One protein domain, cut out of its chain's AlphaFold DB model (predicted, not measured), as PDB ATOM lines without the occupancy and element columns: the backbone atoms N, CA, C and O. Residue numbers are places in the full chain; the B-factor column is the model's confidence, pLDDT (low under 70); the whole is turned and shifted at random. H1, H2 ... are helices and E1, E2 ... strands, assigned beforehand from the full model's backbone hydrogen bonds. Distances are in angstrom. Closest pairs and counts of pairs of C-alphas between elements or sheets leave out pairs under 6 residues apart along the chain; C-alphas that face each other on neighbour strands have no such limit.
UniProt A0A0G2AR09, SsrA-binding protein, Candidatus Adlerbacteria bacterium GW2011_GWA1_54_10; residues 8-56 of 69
ATOM      1  N   LYS A   8      65.956  59.607 -40.975       74.38
ATOM      2  CA  LYS A   8      64.983  58.499 -41.005       74.38
ATOM      3  C   LYS A   8      64.557  58.062 -39.607       74.38
ATOM      4  O   LYS A   8      63.377  57.834 -39.392       74.38
ATOM      5  N   ALA A   9      65.475  58.067 -38.638       73.88
ATOM      6  CA  ALA A   9      65.130  57.728 -37.257       73.88
ATOM      7  C   ALA A   9      64.035  58.640 -36.675       73.88
ATOM      8  O   ALA A   9      63.178  58.153 -35.954       73.88
ATOM      9  N   ARG A  10      64.020  59.933 -37.041       73.88
ATOM     10  CA  ARG A  10      62.978  60.891 -36.620       73.88
ATOM     11  C   ARG A  10      61.630  60.702 -37.330       73.88
ATOM     12  O   ARG A  10      60.637  61.253 -36.872       73.88
ATOM     13  N   PHE A  11      61.606  60.013 -38.471       78.88
ATOM     14  CA  PHE A  11      60.379  59.721 -39.220       78.88
ATOM     15  C   PHE A  11      59.758  58.388 -38.798       78.88
ATOM     16  O   PHE A  11      58.538  58.297 -38.701       78.88
ATOM     17  N   ASP A  12      60.593  57.377 -38.559       80.25
ATOM     18  CA  ASP A  12      60.140  56.013 -38.278       80.25
ATOM     19  C   ASP A  12      59.879  55.769 -36.780       80.25
ATOM     20  O   ASP A  12      59.111  54.874 -36.429       80.25
ATOM     21  N   TYR A  13      60.501  56.555 -35.893       80.56
ATOM     22  CA  TYR A  13      60.425  56.373 -34.444       80.56
ATOM     23  C   TYR A  13      60.102  57.684 -33.724       80.56
ATOM     24  O   TYR A  13      60.533  58.765 -34.128       80.56
ATOM     25  N   GLU A  14      59.377  57.570 -32.614       82.06
ATOM     26  CA  GLU A  14      59.143  58.676 -31.690       82.06
ATOM     27  C   GLU A  14      60.295  58.757 -30.680       82.06
ATOM     28  O   GLU A  14      60.645  57.771 -30.026       82.06
ATOM     29  N   ILE A  15      60.914  59.933 -30.574       82.75
ATOM     30  CA  ILE A  15      62.012  60.180 -29.636       82.75
ATOM     31  C   ILE A  15      61.402  60.574 -28.294       82.75
ATOM     32  O   ILE A  15      60.814  61.644 -28.172       82.75
ATOM     33  N   LEU A  16      61.556  59.707 -27.295       86.00
ATOM     34  CA  LEU A  16      61.112  59.970 -25.925       86.00
ATOM     35  C   LEU A  16      62.171  60.753 -25.142       86.00
ATOM     36  O   LEU A  16      61.869  61.761 -24.511       86.00
ATOM     37  N   GLU A  17      63.419  60.289 -25.210       81.75
ATOM     38  CA  GLU A  17      64.557  60.841 -24.478       81.75
ATOM     39  C   GLU A  17      65.808  60.846 -25.368       81.75
ATOM     40  O   GLU A  17      66.024  59.932 -26.170       81.75
ATOM     41  N   GLU A  18      66.639  61.877 -25.216       83.19
ATOM     42  CA  GLU A  18      67.916  62.016 -25.915       83.19
ATOM     43  C   GLU A  18      69.068  61.838 -24.923       83.19
ATOM     44  O   GLU A  18      69.107  62.475 -23.870       83.19
ATOM     45  N   PHE A  19      70.029  60.986 -25.278       81.12
ATOM     46  CA  PHE A  19      71.237  60.757 -24.492       81.12
ATOM     47  C   PHE A  19      72.465  61.162 -25.302       81.12
ATOM     48  O   PHE A  19      72.591  60.799 -26.474       81.12
ATOM     49  N   GLU A  20      73.392  61.877 -24.667       82.38
ATOM     50  CA  GLU A  20      74.691  62.204 -25.252       82.38
ATOM     51  C   GLU A  20      75.753  61.237 -24.722       82.38
ATOM     52  O   GLU A  20      75.918  61.067 -23.513       82.38
ATOM     53  N   ALA A  21      76.476  60.591 -25.637       82.69
ATOM     54  CA  ALA A  21      77.554  59.668 -25.316       82.69
ATOM     55  C   ALA A  21      78.768  59.936 -26.209       82.69
ATOM     56  O   ALA A  21      78.638  60.256 -27.393       82.69
ATOM     57  N   GLY A  22      79.961  59.772 -25.638       81.88
ATOM     58  CA  GLY A  22      81.196  59.732 -26.411       81.88
ATOM     59  C   GLY A  22      81.314  58.403 -27.152       81.88
ATOM     60  O   GLY A  22      81.010  57.353 -26.592       81.88
ATOM     61  N   ILE A  23      81.773  58.446 -28.402       82.62
ATOM     62  CA  ILE A  23      82.113  57.253 -29.179       82.62
ATOM     63  C   ILE A  23      83.619  57.230 -29.422       82.62
ATOM     64  O   ILE A  23      84.210  58.239 -29.818       82.62
ATOM     65  N   GLU A  24      84.248  56.087 -29.172       84.25
ATOM     66  CA  GLU A  24      85.648  55.881 -29.522       84.25
ATOM     67  C   GLU A  24      85.729  55.441 -30.984       84.25
ATOM     68  O   GLU A  24      85.138  54.441 -31.388       84.25
ATOM     69  N   LEU A  25      86.422  56.239 -31.793       82.31
ATOM     70  CA  LEU A  25      86.572  56.018 -33.224       82.31
ATOM     71  C   LEU A  25      88.035  56.122 -33.607       82.31
ATOM     72  O   LEU A  25      88.797  56.918 -33.050       82.31
ATOM     73  N   PHE A  26      88.412  55.389 -34.641       80.75
ATOM     74  CA  PHE A  26      89.762  55.465 -35.159       80.75
ATOM     75  C   PHE A  26      89.979  56.768 -35.940       80.75
ATOM     76  O   PHE A  26      89.079  57.321 -36.577       80.75
ATOM     77  N   GLY A  27      91.219  57.267 -35.947       79.19
ATOM     78  CA  GLY A  27      91.551  58.567 -36.548       79.19
ATOM     79  C   GLY A  27      91.188  58.711 -38.038       79.19
ATOM     80  O   GLY A  27      90.994  59.831 -38.521       79.19
ATOM     81  N   TYR A  28      91.060  57.606 -38.781       79.56
ATOM     82  CA  TYR A  28      90.587  57.623 -40.170       79.56
ATOM     83  C   TYR A  28      89.060  57.799 -40.276       79.56
ATOM     84  O   TYR A  28      88.593  58.470 -41.196       79.56
ATOM     85  N   GLU A  29      88.290  57.287 -39.317       78.62
ATOM     86  CA  GLU A  29      86.824  57.385 -39.253       78.62
ATOM     87  C   GLU A  29      86.398  58.798 -38.879       78.62
ATOM     88  O   GLU A  29      85.511  59.371 -39.510       78.62
ATOM     89  N   VAL A  30      87.123  59.421 -37.943       82.75
ATOM     90  CA  VAL A  30      86.941  60.835 -37.587       82.75
ATOM     91  C   VAL A  30      87.095  61.726 -38.823       82.75
ATOM     92  O   VAL A  30      86.340  62.682 -39.013       82.75
ATOM     93  N   LYS A  31      88.046  61.402 -39.712       79.94
ATOM     94  CA  LYS A  31      88.236  62.129 -40.976       79.94
ATOM     95  C   LYS A  31      87.087  61.902 -41.969       79.94
ATOM     96  O   LYS A  31      86.762  62.849 -42.682       79.94
ATOM     97  N   SER A  32      86.488  60.711 -42.025       79.25
ATOM     98  CA  SER A  32      85.312  60.425 -42.868       79.25
ATOM     99  C   SER A  32      84.047  61.124 -42.362       79.25
ATOM    100  O   SER A  32      83.340  61.760 -43.142       79.25
ATOM    101  N   LEU A  33      83.799  61.085 -41.050       80.19
ATOM    102  CA  LEU A  33      82.657  61.751 -40.414       80.19
ATOM    103  C   LEU A  33      82.724  63.272 -40.582       80.19
ATOM    104  O   LEU A  33      81.721  63.900 -40.910       80.19
ATOM    105  N   ARG A  34      83.920  63.868 -40.455       80.12
ATOM    106  CA  ARG A  34      84.149  65.294 -40.760       80.12
ATOM    107  C   ARG A  34      83.877  65.662 -42.215       80.12
ATOM    108  O   ARG A  34      83.545  66.810 -42.484       80.12
ATOM    109  N   ALA A  35      84.006  64.713 -43.139       79.31
ATOM    110  CA  ALA A  35      83.654  64.905 -44.543       79.31
ATOM    111  C   ALA A  35      82.148  64.708 -44.820       79.31
ATOM    112  O   ALA A  35      81.742  64.743 -45.978       79.31
ATOM    113  N   GLY A  36      81.326  64.459 -43.790       74.56
ATOM    114  CA  GLY A  36      79.898  64.158 -43.934       74.56
ATOM    115  C   GLY A  36      79.622  62.793 -44.576       74.56
ATOM    116  O   GLY A  36      78.500  62.518 -44.991       74.56
ATOM    117  N   GLN A  37      80.639  61.931 -44.686       72.38
ATOM    118  CA  GLN A  37      80.528  60.607 -45.289       72.38
ATOM    119  C   GLN A  37      80.288  59.566 -44.194       72.38
ATOM    120  O   GLN A  37      81.216  58.914 -43.724       72.38
ATOM    121  N   GLY A  38      79.033  59.415 -43.780       73.94
ATOM    122  CA  GLY A  38      78.603  58.369 -42.854       73.94
ATOM    123  C   GLY A  38      77.101  58.143 -42.960       73.94
ATOM    124  O   GLY A  38      76.337  59.095 -43.113       73.94
ATOM    125  N   LYS A  39      76.679  56.876 -42.928       77.62
ATOM    126  CA  LYS A  39      75.266  56.496 -42.982       77.62
ATOM    127  C   LYS A  39      74.874  55.769 -41.702       77.62
ATOM    128  O   LYS A  39      75.463  54.749 -41.356       77.62
ATOM    129  N   PHE A  40      73.834  56.285 -41.057       77.50
ATOM    130  CA  PHE A  40      73.235  55.725 -39.842       77.50
ATOM    131  C   PHE A  40      71.829  55.156 -40.093       77.50
ATOM    132  O   PHE A  40      71.116  54.846 -39.152       77.50
ATOM    133  N   GLU A  41      71.408  55.016 -41.358       74.88
ATOM    134  CA  GLU A  41      70.019  54.677 -41.725       74.88
ATOM    135  C   GLU A  41      69.495  53.388 -41.069       74.88
ATOM    136  O   GLU A  41      68.309  53.313 -40.777       74.88
ATOM    137  N   SER A  42      70.358  52.405 -40.812       75.94
ATOM    138  CA  SER A  42      70.010  51.121 -40.182       75.94
ATOM    139  C   SER A  42      70.772  50.863 -38.877       75.94
ATOM    140  O   SER A  42      70.909  49.713 -38.456       75.94
ATOM    141  N   SER A  43      71.342  51.906 -38.266       81.75
ATOM    142  CA  SER A  43      72.121  51.755 -37.038       81.75
ATOM    143  C   SER A  43      71.234  51.820 -35.802       81.75
ATOM    144  O   SER A  43      70.346  52.666 -35.731       81.75
ATOM    145  N   HIS A  44      71.526  50.989 -34.810       82.38
ATOM    146  CA  HIS A  44      70.865  50.976 -33.511       82.38
ATOM    147  C   HIS A  44      71.902  50.858 -32.396       82.38
ATOM    148  O   HIS A  44      73.054  50.483 -32.622       82.38
ATOM    149  N   VAL A  45      71.487  51.193 -31.181       85.69
ATOM    150  CA  VAL A  45      72.344  51.150 -30.002       85.69
ATOM    151  C   VAL A  45      71.974  49.935 -29.163       85.69
ATOM    152  O   VAL A  45      70.797  49.688 -28.907       85.69
ATOM    153  N   ILE A  46      72.974  49.167 -28.743       86.75
ATOM    154  CA  ILE A  46      72.809  48.020 -27.854       86.75
ATOM    155  C   ILE A  46      73.529  48.325 -26.546       86.75
ATOM    156  O   ILE A  46      74.715  48.642 -26.545       86.75
ATOM    157  N   VAL A  47      72.824  48.174 -25.427       87.62
ATOM    158  CA  VAL A  47      73.416  48.263 -24.090       87.62
ATOM    159  C   VAL A  47      73.761  46.855 -23.616       87.62
ATOM    160  O   VAL A  47      72.886  45.991 -23.538       87.62
ATOM    161  N   ARG A  48      75.037  46.594 -23.319       88.75
ATOM    162  CA  ARG A  48      75.503  45.314 -22.762       88.75
ATOM    163  C   ARG A  48      76.514  45.569 -21.657       88.75
ATOM    164  O   ARG A  48      77.488  46.272 -21.872       88.75
ATOM    165  N   GLY A  49      76.290  44.982 -20.481       83.06
ATOM    166  CA  GLY A  49      77.281  44.979 -19.396       83.06
ATOM    167  C   GLY A  49      77.645  46.358 -18.826       83.06
ATOM    168  O   GLY A  49      78.707  46.489 -18.234       83.06
ATOM    169  N   GLY A  50      76.787  47.370 -18.999       85.56
ATOM    170  CA  GLY A  50      77.074  48.756 -18.598       85.56
ATOM    171  C   GLY A  50      77.740  49.602 -19.687       85.56
ATOM    172  O   GLY A  50      77.975  50.786 -19.473       85.56
ATOM    173  N   GLU A  51      77.988  49.024 -20.860       84.19
ATOM    174  CA  GLU A  51      78.560  49.710 -22.014       84.19
ATOM    175  C   GLU A  51      77.529  49.856 -23.133       84.19
ATOM    176  O   GLU A  51      76.604  49.049 -23.290       84.19
ATOM    177  N   VAL A  52      77.702  50.914 -23.920       87.06
ATOM    178  CA  VAL A  52      76.798  51.306 -24.997       87.06
ATOM    179  C   VAL A  52      77.515  51.109 -26.323       87.06
ATOM    180  O   VAL A  52      78.534  51.740 -26.590       87.06
ATOM    181  N   TYR A  53      76.966  50.244 -27.167       85.56
ATOM    182  CA  TYR A  53      77.551  49.888 -28.450       85.56
ATOM    183  C   TYR A  53      76.676  50.379 -29.593       85.56
ATOM    184  O   TYR A  53      75.494  50.045 -29.670       85.56
ATOM    185  N   LEU A  54      77.269  51.131 -30.517       85.19
ATOM    186  CA  LEU A  54      76.614  51.512 -31.763       85.19
ATOM    187  C   LEU A  54      76.820  50.411 -32.810       85.19
ATOM    188  O   LEU A  54      77.948  50.123 -33.204       85.19
ATOM    189  N   VAL A  55      75.730  49.812 -33.283       84.88
ATOM    190  CA  VAL A  55      75.746  48.686 -34.226       84.88
ATOM    191  C   VAL A  55      75.023  49.068 -35.512       84.88
ATOM    192  O   VAL A  55      73.988  49.726 -35.489       84.88
ATOM    193  N   GLY A  56      75.563  48.658 -36.662       81.31
ATOM    194  CA  GLY A  56      74.946  48.914 -37.971       81.31
ATOM    195  C   GLY A  56      75.185  50.320 -38.531       81.31
ATOM    196  O   GLY A  56      74.568  50.689 -39.529       81.31
TER     197      GLY A  56
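What this domain is: This is residues 8 to 56 of the 69 residues of the protein "SsrA-binding protein" of Candidatus Adlerbacteria bacterium GW2011_GWA1_54_10 (UniProt A0A0G2AR09). What shape does the printed part make? It is a wide, open loop of chain: from the short helix H1, residues 13 to 26 swing across to helix H2 at the far end, and residues 35 to 43 return to a hairpin, E1 and E2. What is it made of? The 49 printed residues hold H1, H2, E1, E2 in that order, with a two-stranded antiparallel sheet; the class is mixed, with 22 residues, under half, in named elements. How tight is it? It is loose, radius of gyration of the C-alphas 12.6 A, spanning 32 by 30 by 18 A.

Where its parts are: Where are the helices? H1 is residues 9 to 12, from C-alpha 9 at (65.130, 57.728, -37.257), and H2 is residues 27 to 34, 10.9 A long. Where are the strands? E1 is residues 44 to 48, 13.0 A, and E2 is residues 51 to 55, 12.6 A, ending at C-alpha 55 (75.746, 48.686, -34.226).

How they stand to each other: How do E1 and E2 pair? They are antiparallel at 150 degrees, with N 46 and O 53 within hydrogen-bond range at 2.8 A. What of the helices? H1 and H2 are apart; H2 has 3 of 4 O i to N i+4 pairs within range, and H1 is too short for one.

The domain as a whole: Which links are long? H1 to H2 is, with 14 residues; residues 10 to 20 stand free, of which 10 to 12 belong to H1. Is it whole and confident? The printed part has no cut, and no printed residue is under 70 in pLDDT.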